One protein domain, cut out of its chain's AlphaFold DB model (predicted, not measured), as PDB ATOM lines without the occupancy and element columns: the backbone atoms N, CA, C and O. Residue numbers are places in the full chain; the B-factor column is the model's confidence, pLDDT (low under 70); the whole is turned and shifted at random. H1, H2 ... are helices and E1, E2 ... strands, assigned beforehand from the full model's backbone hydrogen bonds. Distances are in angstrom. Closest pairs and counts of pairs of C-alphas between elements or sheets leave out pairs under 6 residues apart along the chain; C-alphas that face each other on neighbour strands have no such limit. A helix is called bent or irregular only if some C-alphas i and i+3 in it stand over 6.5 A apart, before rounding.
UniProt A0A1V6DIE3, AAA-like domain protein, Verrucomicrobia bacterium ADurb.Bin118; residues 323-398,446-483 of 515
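This is residues 323 to 398 and 446 to 483 of the 515 residues of the protein "AAA-like domain protein" of Verrucomicrobia bacterium ADurb.Bin118 (UniProt A0A1V6DIE3). This is a long, slender helical hairpin-like rod with a small head: the short strands E1 and E2 pair at one end, the long bent helix H1 runs out from there along the longest axis, and H2 packs beside H1 around its bend, running back toward the head. At the far end residues 384 to 398 of H1 stick out free and add to the length. The printed part has 114 residues with two named helices and two named strands in the order E1, H1, H2, E2; the sheet, E1 - E2, is antiparallel and the class is mostly helix. The whole is extended, with a radius of gyration of the C-alphas of 25.9 A and spans of 92 by 18 by 17 A.

E1 is residues 323 to 325, 6.7 A long, and begins with C-alpha 323 at (118.978, 115.411, 116.302). E2 is residues 480 to 483, 9.8 A long, and ends with C-alpha 483 at (125.453, 114.721, 117.048). H1, residues 339 to 398, was assigned as one helix by its hydrogen bonds but is bent: C-alphas 364 and 367 are 7.1 A apart. Its arm H1a, residues 339 to 364, is 37.4 A long; its arm H1b, residues 367 to 398, is 46.7 A long and ends with C-alpha 398 at (58.388, 176.630, 136.700). H2 is residues 446 to 467, 31.5 A long.

E1 and E2 are antiparallel neighbours, their directions at 147 degrees. N 325 and O 480 are 2.8 A apart and N 482 and O 323 are 2.8 A apart, both within hydrogen-bond range. The closest C-alphas of E1 and H1a are those of Leu 324 and Glu 339, 7.4 A apart. H1a and H1b stand at a steep tilt of 42 degrees. H1a touches H2 with residues 358 to 362 alone, the closest C-alphas being those of Ala 358 and Val 465, 5.8 A apart; they run opposite ways at a shallow tilt of 21 degrees. H1b touches H2 with residues 369 to 383 alone, the closest C-alphas being those of Ala 379 and Val 447, 5.6 A apart, also opposite ways at a shallow tilt of 21 degrees. E1 and H2 are apart, and so are E2 and both arms. In H1a, H1b and H2 every O i to N i+4 pair is within hydrogen-bond range.

The two C-alphas farthest apart are those of Met 398 and Glu 483, 93.4 A. Without residues 384 to 398, which stand free, the body spans 71 by 17 by 16 A. Residues 399 to 445 are not printed, and C-alphas 398 and 446 are 29.4 A apart across this cut. The links from E1 to H1 and from H2 to E2 are long, with 13 and 12 residues. The mean pLDDT of the printed part is 84.0, and residues 390 to 398 and 469 to 471 are under 70.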
ATOM      1  N   LEU A 323     120.218 114.775 115.856       94.25
ATOM      2  CA  LEU A 323     118.978 115.411 116.302       94.25
ATOM      3  C   LEU A 323     119.043 116.916 116.042       94.25
ATOM      4  O   LEU A 323     120.116 117.509 116.001       94.25
ATOM      5  N   LEU A 324     117.882 117.544 115.912       94.62
ATOM      6  CA  LEU A 324     117.750 118.991 115.803       94.62
ATOM      7  C   LEU A 324     117.308 119.564 117.145       94.62
ATOM      8  O   LEU A 324     116.486 118.967 117.840       94.62
ATOM      9  N   ARG A 325     117.814 120.738 117.506       93.06
ATOM     10  CA  ARG A 325     117.416 121.467 118.710       93.06
ATOM     11  C   ARG A 325     116.959 122.871 118.353       93.06
ATOM     12  O   ARG A 325     117.594 123.550 117.556       93.06
ATOM     13  N   SER A 326     115.870 123.301 118.980       93.75
ATOM     14  CA  SER A 326     115.413 124.691 118.964       93.75
ATOM     15  C   SER A 326     115.992 125.408 120.188       93.75
ATOM     16  O   SER A 326     115.642 125.037 121.314       93.75
ATOM     17  N   PRO A 327     116.897 126.389 120.016       88.94
ATOM     18  CA  PRO A 327     117.436 127.174 121.127       88.94
ATOM     19  C   PRO A 327     116.355 127.906 121.925       88.94
ATOM     20  O   PRO A 327     116.415 127.935 123.154       88.94
ATOM     21  N   GLY A 328     115.355 128.453 121.239       85.69
ATOM     22  CA  GLY A 328     114.313 129.286 121.819       85.69
ATOM     23  C   GLY A 328     113.277 128.510 122.629       85.69
ATOM     24  O   GLY A 328     112.822 128.986 123.664       85.69
ATOM     25  N   THR A 329     112.938 127.286 122.216       87.00
ATOM     26  CA  THR A 329     112.019 126.419 122.987       87.00
ATOM     27  C   THR A 329     112.742 125.411 123.884       87.00
ATOM     28  O   THR A 329     112.124 124.791 124.751       87.00
ATOM     29  N   GLY A 330     114.037 125.187 123.649       88.44
ATOM     30  CA  GLY A 330     114.835 124.135 124.278       88.44
ATOM     31  C   GLY A 330     114.468 122.708 123.848       88.44
ATOM     32  O   GLY A 330     115.034 121.757 124.386       88.44
ATOM     33  N   GLN A 331     113.528 122.537 122.915       90.94
ATOM     34  CA  GLN A 331     113.053 121.228 122.465       90.94
ATOM     35  C   GLN A 331     114.053 120.551 121.526       90.94
ATOM     36  O   GLN A 331     114.784 121.215 120.792       90.94
ATOM     37  N   VAL A 332     114.026 119.217 121.521       92.69
ATOM     38  CA  VAL A 332     114.858 118.363 120.664       92.69
ATOM     39  C   VAL A 332     113.959 117.530 119.744       92.69
ATOM     40  O   VAL A 332     112.828 117.174 120.113       92.69
ATOM     41  N   SER A 333     114.424 117.255 118.527       93.81
ATOM     42  CA  SER A 333     113.737 116.392 117.572       93.81
ATOM     43  C   SER A 333     113.718 114.936 118.044       93.81
ATOM     44  O   SER A 333     114.487 114.521 118.911       93.81
ATOM     45  N   ARG A 334     112.815 114.138 117.479       90.69
ATOM     46  CA  ARG A 334     112.834 112.679 117.635       90.69
ATOM     47  C   ARG A 334     113.851 112.071 116.658       90.69
ATOM     48  O   ARG A 334     114.164 112.702 115.644       90.69
ATOM     49  N   PRO A 335     114.349 110.848 116.917       88.56
ATOM     50  CA  PRO A 335     115.185 110.134 115.955       88.56
ATOM     51  C   PRO A 335     114.489 109.998 114.599       88.56
ATOM     52  O   PRO A 335     113.352 109.533 114.538       88.56
ATOM     53  N   GLY A 336     115.160 110.425 113.528       86.44
ATOM     54  CA  GLY A 336     114.626 110.376 112.162       86.44
ATOM     55  C   GLY A 336     113.483 111.357 111.860       86.44
ATOM     56  O   GLY A 336     112.940 111.313 110.760       86.44
ATOM     57  N   GLU A 337     113.107 112.242 112.792       90.75
ATOM     58  CA  GLU A 337     112.096 113.279 112.543       90.75
ATOM     59  C   GLU A 337     112.632 114.279 111.516       90.75
ATOM     60  O   GLU A 337     113.666 114.917 111.730       90.75
ATOM     61  N   ALA A 338     111.917 114.434 110.402       91.25
ATOM     62  CA  ALA A 338     112.284 115.416 109.394       91.25
ATOM     63  C   ALA A 338     112.171 116.835 109.970       91.25
ATOM     64  O   ALA A 338     111.234 117.145 110.709       91.25
ATOM     65  N   GLU A 339     113.065 117.738 109.557       90.88
ATOM     66  CA  GLU A 339     113.092 119.125 110.046       90.88
ATOM     67  C   GLU A 339     111.719 119.809 109.961       90.88
ATOM     68  O   GLU A 339     111.280 120.473 110.898       90.88
ATOM     69  N   ARG A 340     110.997 119.603 108.855       88.75
ATOM     70  CA  ARG A 340     109.657 120.165 108.658       88.75
ATOM     71  C   ARG A 340     108.662 119.696 109.722       88.75
ATOM     72  O   ARG A 340     107.867 120.504 110.199       88.75
ATOM     73  N   GLU A 341     108.673 118.412 110.064       88.62
ATOM     74  CA  GLU A 341     107.784 117.847 111.086       88.62
ATOM     75  C   GLU A 341     108.139 118.398 112.465       88.62
ATOM     76  O   GLU A 341     107.251 118.830 113.207       88.62
ATOM     77  N   PHE A 342     109.439 118.502 112.752       93.25
ATOM     78  CA  PHE A 342     109.923 119.111 113.980       93.25
ATOM     79  C   PHE A 342     109.483 120.577 114.099       93.25
ATOM     80  O   PHE A 342     108.913 120.961 115.119       93.25
ATOM     81  N   ARG A 343     109.630 121.388 113.042       90.69
ATOM     82  CA  ARG A 343     109.167 122.789 113.024       90.69
ATOM     83  C   ARG A 343     107.663 122.919 113.257       90.69
ATOM     84  O   ARG A 343     107.244 123.788 114.016       90.69
ATOM     85  N   ILE A 344     106.844 122.045 112.668       87.75
ATOM     86  CA  ILE A 344     105.390 122.027 112.916       87.75
ATOM     87  C   ILE A 344     105.104 121.757 114.398       87.75
ATOM     88  O   ILE A 344     104.282 122.442 115.013       87.75
ATOM     89  N   ARG A 345     105.813 120.794 114.998       89.06
ATOM     90  CA  ARG A 345     105.689 120.489 116.426       89.06
ATOM     91  C   ARG A 345     106.105 121.675 117.300       89.06
ATOM     92  O   ARG A 345     105.393 121.995 118.248       89.06
ATOM     93  N   LEU A 346     107.197 122.362 116.963       91.00
ATOM     94  CA  LEU A 346     107.638 123.574 117.661       91.00
ATOM     95  C   LEU A 346     106.598 124.697 117.581       91.00
ATOM     96  O   LEU A 346     106.272 125.296 118.603       91.00
ATOM     97  N   GLN A 347     106.023 124.950 116.400       88.25
ATOM     98  CA  GLN A 347     104.960 125.948 116.229       88.25
ATOM     99  C   GLN A 347     103.764 125.661 117.134       88.25
ATOM    100  O   GLN A 347     103.187 126.580 117.718       88.25
ATOM    101  N   GLN A 348     103.393 124.390 117.266       85.19
ATOM    102  CA  GLN A 348     102.306 123.998 118.146       85.19
ATOM    103  C   GLN A 348     102.645 124.258 119.621       85.19
ATOM    104  O   GLN A 348     101.820 124.821 120.334       85.19
ATOM    105  N   ILE A 349     103.860 123.914 120.059       87.00
ATOM    106  CA  ILE A 349     104.330 124.154 121.435       87.00
ATOM    107  C   ILE A 349     104.320 125.654 121.758       87.00
ATOM    108  O   ILE A 349     103.815 126.058 122.806       87.00
ATOM    109  N   VAL A 350     104.825 126.491 120.847       86.62
ATOM    110  CA  VAL A 350     104.822 127.951 121.021       86.62
ATOM    111  C   VAL A 350     103.388 128.477 121.124       86.62
ATOM    112  O   VAL A 350     103.076 129.219 122.056       86.62
ATOM    113  N   ARG A 351     102.476 128.039 120.248       84.25
ATOM    114  CA  ARG A 351     101.054 128.420 120.326       84.25
ATOM    115  C   ARG A 351     100.418 128.008 121.648       84.25
ATOM    116  O   ARG A 351      99.771 128.835 122.276       84.25
ATOM    117  N   GLU A 352     100.650 126.778 122.096       86.00
ATOM    118  CA  GLU A 352     100.143 126.283 123.378       86.00
ATOM    119  C   GLU A 352     100.649 127.114 124.558       86.00
ATOM    120  O   GLU A 352      99.865 127.484 125.433       86.00
ATOM    121  N   SER A 353     101.940 127.467 124.569       84.69
ATOM    122  CA  SER A 353     102.495 128.334 125.614       84.69
ATOM    123  C   SER A 353     101.876 129.733 125.603       84.69
ATOM    124  O   SER A 353     101.541 130.261 126.667       84.69
ATOM    125  N   ARG A 354     101.648 130.300 124.413       83.62
ATOM    126  CA  ARG A 354     101.038 131.618 124.235       83.62
ATOM    127  C   ARG A 354      99.579 131.615 124.678       83.62
ATOM    128  O   ARG A 354      99.168 132.497 125.425       83.62
ATOM    129  N   ASP A 355      98.809 130.613 124.269       84.00
ATOM    130  CA  ASP A 355      97.393 130.486 124.618       84.00
ATOM    131  C   ASP A 355      97.225 130.269 126.131       84.00
ATOM    132  O   ASP A 355      96.365 130.893 126.758       84.00
ATOM    133  N   ALA A 356      98.099 129.468 126.750       85.62
ATOM    134  CA  ALA A 356      98.129 129.284 128.200       85.62
ATOM    135  C   ALA A 356      98.485 130.581 128.950       85.62
ATOM    136  O   ALA A 356      97.862 130.901 129.966       85.62
ATOM    137  N   ALA A 357      99.463 131.346 128.465       85.56
ATOM    138  CA  ALA A 357      99.831 132.632 129.050       85.56
ATOM    139  C   ALA A 357      98.711 133.678 128.882       85.56
ATOM    140  O   ALA A 357      98.341 134.338 129.856       85.56
ATOM    141  N   ALA A 358      98.079 133.752 127.708       83.81
ATOM    142  CA  ALA A 358      96.917 134.603 127.465       83.81
ATOM    143  C   ALA A 358      95.720 134.217 128.353       83.81
ATOM    144  O   ALA A 358      95.029 135.091 128.875       83.81
ATOM    145  N   ALA A 359      95.474 132.923 128.581       84.12
ATOM    146  CA  ALA A 359      94.434 132.458 129.500       84.12
ATOM    147  C   ALA A 359      94.705 132.891 130.953       84.12
ATOM    148  O   ALA A 359      93.790 133.364 131.629       84.12
ATOM    149  N   LYS A 360      95.960 132.816 131.420       90.19
ATOM    150  CA  LYS A 360      96.356 133.331 132.745       90.19
ATOM    151  C   LYS A 360      96.140 134.840 132.861       90.19
ATOM    152  O   LYS A 360      95.637 135.305 133.884       90.19
ATOM    153  N   LEU A 361      96.469 135.604 131.816       87.50
ATOM    154  CA  LEU A 361      96.187 137.041 131.768       87.50
ATOM    155  C   LEU A 361      94.682 137.314 131.836       87.50
ATOM    156  O   LEU A 361      94.250 138.115 132.662       87.50
ATOM    157  N   ARG A 362      93.862 136.596 131.059       83.38
ATOM    158  CA  ARG A 362      92.396 136.716 131.139       83.38
ATOM    159  C   ARG A 362      91.891 136.459 132.556       83.38
ATOM    160  O   ARG A 362      91.124 137.260 133.075       83.38
ATOM    161  N   GLN A 363      92.376 135.411 133.218       88.38
ATOM    162  CA  GLN A 363      91.996 135.099 134.599       88.38
ATOM    163  C   GLN A 363      92.410 136.202 135.596       88.38
ATOM    164  O   GLN A 363      91.668 136.494 136.532       88.38
ATOM    165  N   LYS A 364      93.567 136.846 135.386       91.25
ATOM    166  CA  LYS A 364      94.068 137.971 136.201       91.25
ATOM    167  C   LYS A 364      93.241 139.252 136.018       91.25
ATOM    168  O   LYS A 364      93.051 139.991 136.988       91.25
ATOM    169  N   TYR A 365      92.784 139.538 134.797       87.69
ATOM    170  CA  TYR A 365      92.129 140.804 134.441       87.69
ATOM    171  C   TYR A 365      90.595 140.755 134.497       87.69
ATOM    172  O   TYR A 365      89.987 141.757 134.871       87.69
ATOM    173  N   ALA A 366      89.969 139.606 134.226       84.81
ATOM    174  CA  ALA A 366      88.512 139.437 134.241       84.81
ATOM    175  C   ALA A 366      87.812 139.976 135.507       84.81
ATOM    176  O   ALA A 366      86.890 140.781 135.363       84.81
ATOM    177  N   PRO A 367      88.236 139.645 136.749       91.94
ATOM    178  CA  PRO A 367      87.561 140.172 137.939       91.94
ATOM    179  C   PRO A 367      87.729 141.691 138.101       91.94
ATOM    180  O   PRO A 367      86.840 142.363 138.626       91.94
ATOM    181  N   LYS A 368      88.852 142.256 137.637       89.69
ATOM    182  CA  LYS A 368      89.128 143.700 137.714       89.69
ATOM    183  C   LYS A 368      88.261 144.485 136.731       89.69
ATOM    184  O   LYS A 368      87.674 145.493 137.121       89.69
ATOM    185  N   LEU A 369      88.147 143.987 135.498       84.88
ATOM    186  CA  LEU A 369      87.271 144.543 134.467       84.88
ATOM    187  C   LEU A 369      85.808 144.483 134.910       84.88
ATOM    188  O   LEU A 369      85.149 145.517 134.924       84.88
ATOM    189  N   ALA A 370      85.338 143.330 135.399       82.44
ATOM    190  CA  ALA A 370      83.968 143.182 135.898       82.44
ATOM    191  C   ALA A 370      83.655 144.152 137.055       82.44
ATOM    192  O   ALA A 370      82.590 144.767 137.099       82.44
ATOM    193  N   THR A 371      84.607 144.348 137.975       91.94
ATOM    194  CA  THR A 371      84.448 145.297 139.087       91.94
ATOM    195  C   THR A 371      84.353 146.743 138.590       91.94
ATOM    196  O   THR A 371      83.522 147.505 139.083       91.94
ATOM    197  N   LEU A 372      85.188 147.147 137.626       87.31
ATOM    198  CA  LEU A 372      85.137 148.494 137.050       87.31
ATOM    199  C   LEU A 372      83.872 148.718 136.218       87.31
ATOM    200  O   LEU A 372      83.233 149.751 136.385       87.31
ATOM    201  N   GLN A 373      83.457 147.743 135.409       83.06
ATOM    202  CA  GLN A 373      82.208 147.794 134.645       83.06
ATOM    203  C   GLN A 373      80.991 147.967 135.562       83.06
ATOM    204  O   GLN A 373      80.155 148.837 135.326       83.06
ATOM    205  N   GLU A 374      80.916 147.219 136.668       90.75
ATOM    206  CA  GLU A 374      79.829 147.381 137.641       90.75
ATOM    207  C   GLU A 374      79.872 148.758 138.330       90.75
ATOM    208  O   GLU A 374      78.824 149.351 138.606       90.75
ATOM    209  N   ARG A 375      81.065 149.318 138.579       90.44
ATOM    210  CA  ARG A 375      81.208 150.687 139.106       90.44
ATOM    211  C   ARG A 375      80.748 151.740 138.099       90.44
ATOM    212  O   ARG A 375      80.027 152.649 138.507       90.44
ATOM    213  N   VAL A 376      81.111 151.602 136.821       86.69
ATOM    214  CA  VAL A 376      80.634 152.469 135.728       86.69
ATOM    215  C   VAL A 376      79.110 152.415 135.658       86.69
ATOM    216  O   VAL A 376      78.463 153.453 135.774       86.69
ATOM    217  N   ARG A 377      78.522 151.213 135.620       87.44
ATOM    218  CA  ARG A 377      77.064 151.019 135.579       87.44
ATOM    219  C   ARG A 377      76.349 151.707 136.747       87.44
ATOM    220  O   ARG A 377      75.315 152.352 136.566       87.44
ATOM    221  N   ARG A 378      76.892 151.593 137.966       92.50
ATOM    222  CA  ARG A 378      76.343 152.270 139.158       92.50
ATOM    223  C   ARG A 378      76.477 153.789 139.078       92.50
ATOM    224  O   ARG A 378      75.540 154.488 139.459       92.50
ATOM    225  N   ALA A 379      77.614 154.293 138.604       89.62
ATOM    226  CA  ALA A 379      77.856 155.724 138.452       89.62
ATOM    227  C   ALA A 379      76.946 156.345 137.380       89.62
ATOM    228  O   ALA A 379      76.364 157.402 137.614       89.62
ATOM    229  N   GLU A 380      76.736 155.659 136.255       86.31
ATOM    230  CA  GLU A 380      75.802 156.075 135.204       86.31
ATOM    231  C   GLU A 380      74.359 156.121 135.717       86.31
ATOM    232  O   GLU A 380      73.666 157.122 135.523       86.31
ATOM    233  N   ALA A 381      73.930 155.100 136.466       88.88
ATOM    234  CA  ALA A 381      72.613 155.091 137.101       88.88
ATOM    235  C   ALA A 381      72.447 156.239 138.117       88.88
ATOM    236  O   ALA A 381      71.382 156.856 138.192       88.88
ATOM    237  N   ALA A 382      73.489 156.556 138.893       87.62
ATOM    238  CA  ALA A 382      73.477 157.683 139.825       87.62
ATOM    239  C   ALA A 382      73.402 159.032 139.092       87.62
ATOM    240  O   ALA A 382      72.554 159.862 139.424       87.62
ATOM    241  N   LYS A 383      74.211 159.225 138.042       88.62
ATOM    242  CA  LYS A 383      74.153 160.403 137.165       88.62
ATOM    243  C   LYS A 383      72.757 160.579 136.572       88.62
ATOM    244  O   LYS A 383      72.241 161.697 136.547       88.62
ATOM    245  N   GLN A 384      72.127 159.502 136.105       86.06
ATOM    246  CA  GLN A 384      70.788 159.555 135.522       86.06
ATOM    247  C   GLN A 384      69.744 160.005 136.553       86.06
ATOM    248  O   GLN A 384      68.963 160.910 136.263       86.06
ATOM    249  N   ARG A 385      69.811 159.485 137.787       86.38
ATOM    250  CA  ARG A 385      68.961 159.933 138.906       86.38
ATOM    251  C   ARG A 385      69.155 161.416 139.232       86.38
ATOM    252  O   ARG A 385      68.166 162.135 139.346       86.38
ATOM    253  N   GLU A 386      70.395 161.888 139.347       82.50
ATOM    254  CA  GLU A 386      70.699 163.308 139.605       82.50
ATOM    255  C   GLU A 386      70.208 164.206 138.459       82.50
ATOM    256  O   GLU A 386      69.636 165.275 138.682       82.50
ATOM    257  N   THR A 387      70.345 163.742 137.214       78.94
ATOM    258  CA  THR A 387      69.867 164.455 136.022       78.94
ATOM    259  C   THR A 387      68.338 164.548 135.999       78.94
ATOM    260  O   THR A 387      67.784 165.604 135.691       78.94
ATOM    261  N   GLU A 388      67.632 163.470 136.345       81.50
ATOM    262  CA  GLU A 388      66.170 163.449 136.458       81.50
ATOM    263  C   GLU A 388      65.665 164.335 137.601       81.50
ATOM    264  O   GLU A 388      64.703 165.081 137.413       81.50
ATOM    265  N   GLN A 389      66.330 164.325 138.759       73.44
ATOM    266  CA  GLN A 389      66.005 165.210 139.883       73.44
ATOM    267  C   GLN A 389      66.240 166.683 139.534       73.44
ATOM    268  O   GLN A 389      65.407 167.531 139.856       73.44
ATOM    269  N   ALA A 390      67.323 166.999 138.818       67.25
ATOM    270  CA  ALA A 390      67.581 168.346 138.319       67.25
ATOM    271  C   ALA A 390      66.526 168.793 137.287       67.25
ATOM    272  O   ALA A 390      66.096 169.948 137.312       67.25
ATOM    273  N   LYS A 391      66.060 167.890 136.410       68.12
ATOM    274  CA  LYS A 391      64.977 168.157 135.443       68.12
ATOM    275  C   LYS A 391      63.617 168.356 136.124       68.12
ATOM    276  O   LYS A 391      62.922 169.312 135.791       68.12
ATOM    277  N   ARG A 392      63.259 167.516 137.103       59.69
ATOM    278  CA  ARG A 392      62.019 167.650 137.893       59.69
ATOM    279  C   ARG A 392      62.016 168.918 138.742       59.69
ATOM    280  O   ARG A 392      61.031 169.641 138.738       59.69
ATOM    281  N   ALA A 393      63.143 169.269 139.362       55.34
ATOM    282  CA  ALA A 393      63.272 170.522 140.103       55.34
ATOM    283  C   ALA A 393      63.159 171.761 139.194       55.34
ATOM    284  O   ALA A 393      62.590 172.766 139.613       55.34
ATOM    285  N   LYS A 394      63.646 171.706 137.944       53.06
ATOM    286  CA  LYS A 394      63.402 172.773 136.955       53.06
ATOM    287  C   LYS A 394      61.915 172.899 136.598       53.06
ATOM    288  O   LYS A 394      61.454 174.020 136.427       53.06
ATOM    289  N   PHE A 395      61.169 171.793 136.566       49.19
ATOM    290  CA  PHE A 395      59.713 171.793 136.376       49.19
ATOM    291  C   PHE A 395      58.948 172.328 137.604       49.19
ATOM    292  O   PHE A 395      58.094 173.193 137.442       49.19
ATOM    293  N   ASP A 396      59.311 171.934 138.831       45.72
ATOM    294  CA  ASP A 396      58.674 172.435 140.068       45.72
ATOM    295  C   ASP A 396      58.953 173.928 140.321       45.72
ATOM    296  O   ASP A 396      58.125 174.646 140.883       45.72
ATOM    297  N   THR A 397      60.096 174.440 139.855       47.03
ATOM    298  CA  THR A 397      60.404 175.882 139.921       47.03
ATOM    299  C   THR A 397      59.665 176.678 138.832       47.03
ATOM    300  O   THR A 397      59.498 177.886 138.962       47.03
ATOM    301  N   MET A 398      59.157 176.012 137.789       38.34
ATOM    302  CA  MET A 398      58.388 176.630 136.700       38.34
ATOM    303  C   MET A 398      56.871 176.659 136.976       38.34
ATOM    304  O   MET A 398      56.144 177.368 136.287       38.34
ATOM    305  N   THR A 446      82.722 161.747 137.648       89.69
ATOM    306  CA  THR A 446      82.876 160.401 138.229       89.69
ATOM    307  C   THR A 446      82.701 159.296 137.184       89.69
ATOM    308  O   THR A 446      83.454 158.323 137.194       89.69
ATOM    309  N   VAL A 447      81.710 159.423 136.293       87.88
ATOM    310  CA  VAL A 447      81.498 158.467 135.192       87.88
ATOM    311  C   VAL A 447      82.685 158.501 134.233       87.88
ATOM    312  O   VAL A 447      83.224 157.445 133.919       87.88
ATOM    313  N   GLU A 448      83.131 159.692 133.836       90.38
ATOM    314  CA  GLU A 448      84.281 159.874 132.941       90.38
ATOM    315  C   GLU A 448      85.562 159.280 133.538       90.38
ATOM    316  O   GLU A 448      86.259 158.520 132.871       90.38
ATOM    317  N   ALA A 449      85.838 159.528 134.824       92.12
ATOM    318  CA  ALA A 449      87.001 158.960 135.502       92.12
ATOM    319  C   ALA A 449      86.968 157.421 135.555       92.12
ATOM    320  O   ALA A 449      87.997 156.770 135.369       92.12
ATOM    321  N   LEU A 450      85.798 156.818 135.799       88.44
ATOM    322  CA  LEU A 450      85.647 155.358 135.817       88.44
ATOM    323  C   LEU A 450      85.736 154.744 134.415       88.44
ATOM    324  O   LEU A 450      86.308 153.664 134.267       88.44
ATOM    325  N   GLN A 451      85.206 155.421 133.393       86.81
ATOM    326  CA  GLN A 451      85.342 155.008 131.995       86.81
ATOM    327  C   GLN A 451      86.807 155.066 131.543       86.81
ATOM    328  O   GLN A 451      87.278 154.118 130.920       86.81
ATOM    329  N   GLN A 452      87.550 156.107 131.932       91.06
ATOM    330  CA  GLN A 452      88.986 156.196 131.662       91.06
ATOM    331  C   GLN A 452      89.753 155.045 132.328       91.06
ATOM    332  O   GLN A 452      90.538 154.370 131.673       91.06
ATOM    333  N   GLN A 453      89.468 154.745 133.601       88.69
ATOM    334  CA  GLN A 453      90.084 153.608 134.301       88.69
ATOM    335  C   GLN A 453      89.794 152.261 133.626       88.69
ATOM    336  O   GLN A 453      90.653 151.378 133.631       88.69
ATOM    337  N   LEU A 454      88.590 152.082 133.074       82.75
ATOM    338  CA  LEU A 454      88.231 150.882 132.323       82.75
ATOM    339  C   LEU A 454      89.051 150.780 131.029       82.75
ATOM    340  O   LEU A 454      89.664 149.742 130.793       82.75
ATOM    341  N   GLN A 455      89.121 151.862 130.247       87.38
ATOM    342  CA  GLN A 455      89.903 151.912 129.008       87.38
ATOM    343  C   GLN A 455      91.397 151.678 129.254       87.38
ATOM    344  O   GLN A 455      92.023 150.901 128.536       87.38
ATOM    345  N   ASP A 456      91.965 152.290 130.293       91.25
ATOM    346  CA  ASP A 456      93.371 152.103 130.657       91.25
ATOM    347  C   ASP A 456      93.653 150.638 131.029       91.25
ATOM    348  O   ASP A 456      94.676 150.073 130.634       91.25
ATOM    349  N   LEU A 457      92.733 149.995 131.757       86.12
ATOM    350  CA  LEU A 457      92.869 148.592 132.143       86.12
ATOM    351  C   LEU A 457      92.728 147.644 130.940       86.12
ATOM    352  O   LEU A 457      93.462 146.659 130.849       86.12
ATOM    353  N   GLU A 458      91.817 147.937 130.010       83.69
ATOM    354  CA  GLU A 458      91.673 147.202 128.746       83.69
ATOM    355  C   GLU A 458      92.921 147.347 127.866       83.69
ATOM    356  O   GLU A 458      93.416 146.354 127.326       83.69
ATOM    357  N   ALA A 459      93.480 148.556 127.776       87.06
ATOM    358  CA  ALA A 459      94.716 148.823 127.050       87.06
ATOM    359  C   ALA A 459      95.910 148.074 127.666       87.06
ATOM    360  O   ALA A 459      96.684 147.456 126.936       87.06
ATOM    361  N   GLN A 460      96.027 148.057 129.000       88.44
ATOM    362  CA  GLN A 460      97.050 147.279 129.711       88.44
ATOM    363  C   GLN A 460      96.912 145.778 129.453       88.44
ATOM    364  O   GLN A 460      97.902 145.112 129.156       88.44
ATOM    365  N   PHE A 461      95.691 145.240 129.529       85.31
ATOM    366  CA  PHE A 461      95.436 143.835 129.218       85.31
ATOM    367  C   PHE A 461      95.843 143.501 127.779       85.31
ATOM    368  O   PHE A 461      96.544 142.513 127.556       85.31
ATOM    369  N   LYS A 462      95.453 144.336 126.810       82.25
ATOM    370  CA  LYS A 462      95.800 144.143 125.399       82.25
ATOM    371  C   LYS A 462      97.315 144.178 125.178       82.25
ATOM    372  O   LYS A 462      97.842 143.278 124.531       82.25
ATOM    373  N   ALA A 463      98.010 145.148 125.772       86.19
ATOM    374  CA  ALA A 463      99.462 145.259 125.691       86.19
ATOM    375  C   ALA A 463     100.180 144.050 126.323       86.19
ATOM    376  O   ALA A 463     101.112 143.515 125.727       86.19
ATOM    377  N   GLU A 464      99.729 143.565 127.490       86.12
ATOM    378  CA  GLU A 464     100.292 142.354 128.115       86.12
ATOM    379  C   GLU A 464     100.051 141.099 127.253       86.12
ATOM    380  O   GLU A 464     100.936 140.253 127.147       86.12
ATOM    381  N   VAL A 465      98.885 140.969 126.605       79.00
ATOM    382  CA  VAL A 465      98.588 139.843 125.700       79.00
ATOM    383  C   VAL A 465      99.442 139.893 124.430       79.00
ATOM    384  O   VAL A 465      99.931 138.852 123.991       79.00
ATOM    385  N   GLU A 466      99.640 141.076 123.847       79.56
ATOM    386  CA  GLU A 466     100.504 141.260 122.675       79.56
ATOM    387  C   GLU A 466     101.976 140.980 123.011       79.56
ATOM    388  O   GLU A 466     102.648 140.280 122.254       79.56
ATOM    389  N   ALA A 467     102.456 141.414 124.182       82.44
ATOM    390  CA  ALA A 467     103.818 141.147 124.647       82.44
ATOM    391  C   ALA A 467     104.106 139.646 124.847       82.44
ATOM    392  O   ALA A 467     105.211 139.181 124.582       82.44
ATOM    393  N   VAL A 468     103.104 138.862 125.260       75.75
ATOM    394  CA  VAL A 468     103.204 137.393 125.368       75.75
ATOM    395  C   VAL A 468     103.365 136.714 123.996       75.75
ATOM    396  O   VAL A 468     103.822 135.575 123.923       75.75
ATOM    397  N   GLY A 469     102.997 137.388 122.902       63.25
ATOM    398  CA  GLY A 469     103.129 136.882 121.536       63.25
ATOM    399  C   GLY A 469     104.481 137.144 120.862       63.25
ATOM    400  O   GLY A 469     104.635 136.747 119.708       63.25
ATOM    401  N   GLY A 470     105.419 137.814 121.538       62.38
ATOM    402  CA  GLY A 470     106.663 138.313 120.943       62.38
ATOM    403  C   GLY A 470     107.784 137.279 120.760       62.38
ATOM    404  O   GLY A 470     108.106 136.518 121.670       62.38
ATOM    405  N   ASP A 471     108.399 137.346 119.574       62.16
ATOM    406  CA  ASP A 471     109.776 136.977 119.185       62.16
ATOM    407  C   ASP A 471     110.163 135.537 118.827       62.16
ATOM    408  O   ASP A 471     111.217 135.349 118.217       62.16
ATOM    409  N   LEU A 472     109.338 134.521 119.084       72.75
ATOM    410  CA  LEU A 472     109.694 133.144 118.708       72.75
ATOM    411  C   LEU A 472     108.845 132.628 117.544       72.75
ATOM    412  O   LEU A 472     107.731 132.144 117.743       72.75
ATOM    413  N   ASP A 473     109.395 132.696 116.326       82.19
ATOM    414  CA  ASP A 473     108.868 131.981 115.159       82.19
ATOM    415  C   ASP A 473     109.727 130.741 114.845       82.19
ATOM    416  O   ASP A 473     110.802 130.849 114.240       82.19
ATOM    417  N   PRO A 474     109.252 129.529 115.195       82.75
ATOM    418  CA  PRO A 474     109.956 128.296 114.867       82.75
ATOM    419  C   PRO A 474     110.095 128.022 113.366       82.75
ATOM    420  O   PRO A 474     110.814 127.100 112.987       82.75
ATOM    421  N   ALA A 475     109.399 128.757 112.489       82.69
ATOM    422  CA  ALA A 475     109.588 128.641 111.044       82.69
ATOM    423  C   ALA A 475     110.910 129.263 110.576       82.69
ATOM    424  O   ALA A 475     111.517 128.743 109.642       82.69
ATOM    425  N   THR A 476     111.352 130.345 111.218       85.06
ATOM    426  CA  THR A 476     112.550 131.107 110.831       85.06
ATOM    427  C   THR A 476     113.737 130.872 111.758       85.06
ATOM    428  O   THR A 476     114.856 131.245 111.420       85.06
ATOM    429  N   GLU A 477     113.516 130.249 112.918       87.81
ATOM    430  CA  GLU A 477     114.578 129.896 113.859       87.81
ATOM    431  C   GLU A 477     115.645 128.994 113.207       87.81
ATOM    432  O   GLU A 477     115.331 128.005 112.531       87.81
ATOM    433  N   THR A 478     116.918 129.315 113.435       90.62
ATOM    434  CA  THR A 478     118.048 128.459 113.064       90.62
ATOM    435  C   THR A 478     118.168 127.316 114.067       90.62
ATOM    436  O   THR A 478     118.485 127.543 115.236       90.62
ATOM    437  N   LEU A 479     117.904 126.092 113.614       93.31
ATOM    438  CA  LEU A 479     117.985 124.902 114.455       93.31
ATOM    439  C   LEU A 479     119.441 124.454 114.610       93.31
ATOM    440  O   LEU A 479     120.201 124.414 113.644       93.31
ATOM    441  N   GLU A 480     119.818 124.087 115.829       93.38
ATOM    442  CA  GLU A 480     121.130 123.522 116.131       93.38
ATOM    443  C   GLU A 480     121.142 122.029 115.797       93.38
ATOM    444  O   GLU A 480     120.217 121.298 116.159       93.38
ATOM    445  N   THR A 481     122.208 121.560 115.149       93.88
ATOM    446  CA  THR A 481     122.428 120.126 114.922       93.88
ATOM    447  C   THR A 481     123.188 119.534 116.104       93.88
ATOM    448  O   THR A 481     124.247 120.027 116.489       93.88
ATOM    449  N   LEU A 482     122.637 118.476 116.689       92.06
ATOM    450  CA  LEU A 482     123.222 117.721 117.786       92.06
ATOM    451  C   LEU A 482     123.630 116.342 117.287       92.06
ATOM    452  O   LEU A 482     122.778 115.547 116.896       92.06
ATOM    453  N   GLU A 483     124.920 116.040 117.369       92.12
ATOM    454  CA  GLU A 483     125.453 114.721 117.048       92.12
ATOM    455  C   GLU A 483     125.775 113.968 118.338       92.12
ATOM    456  O   GLU A 483     126.572 114.414 119.167       92.12
TER     457      GLU A 483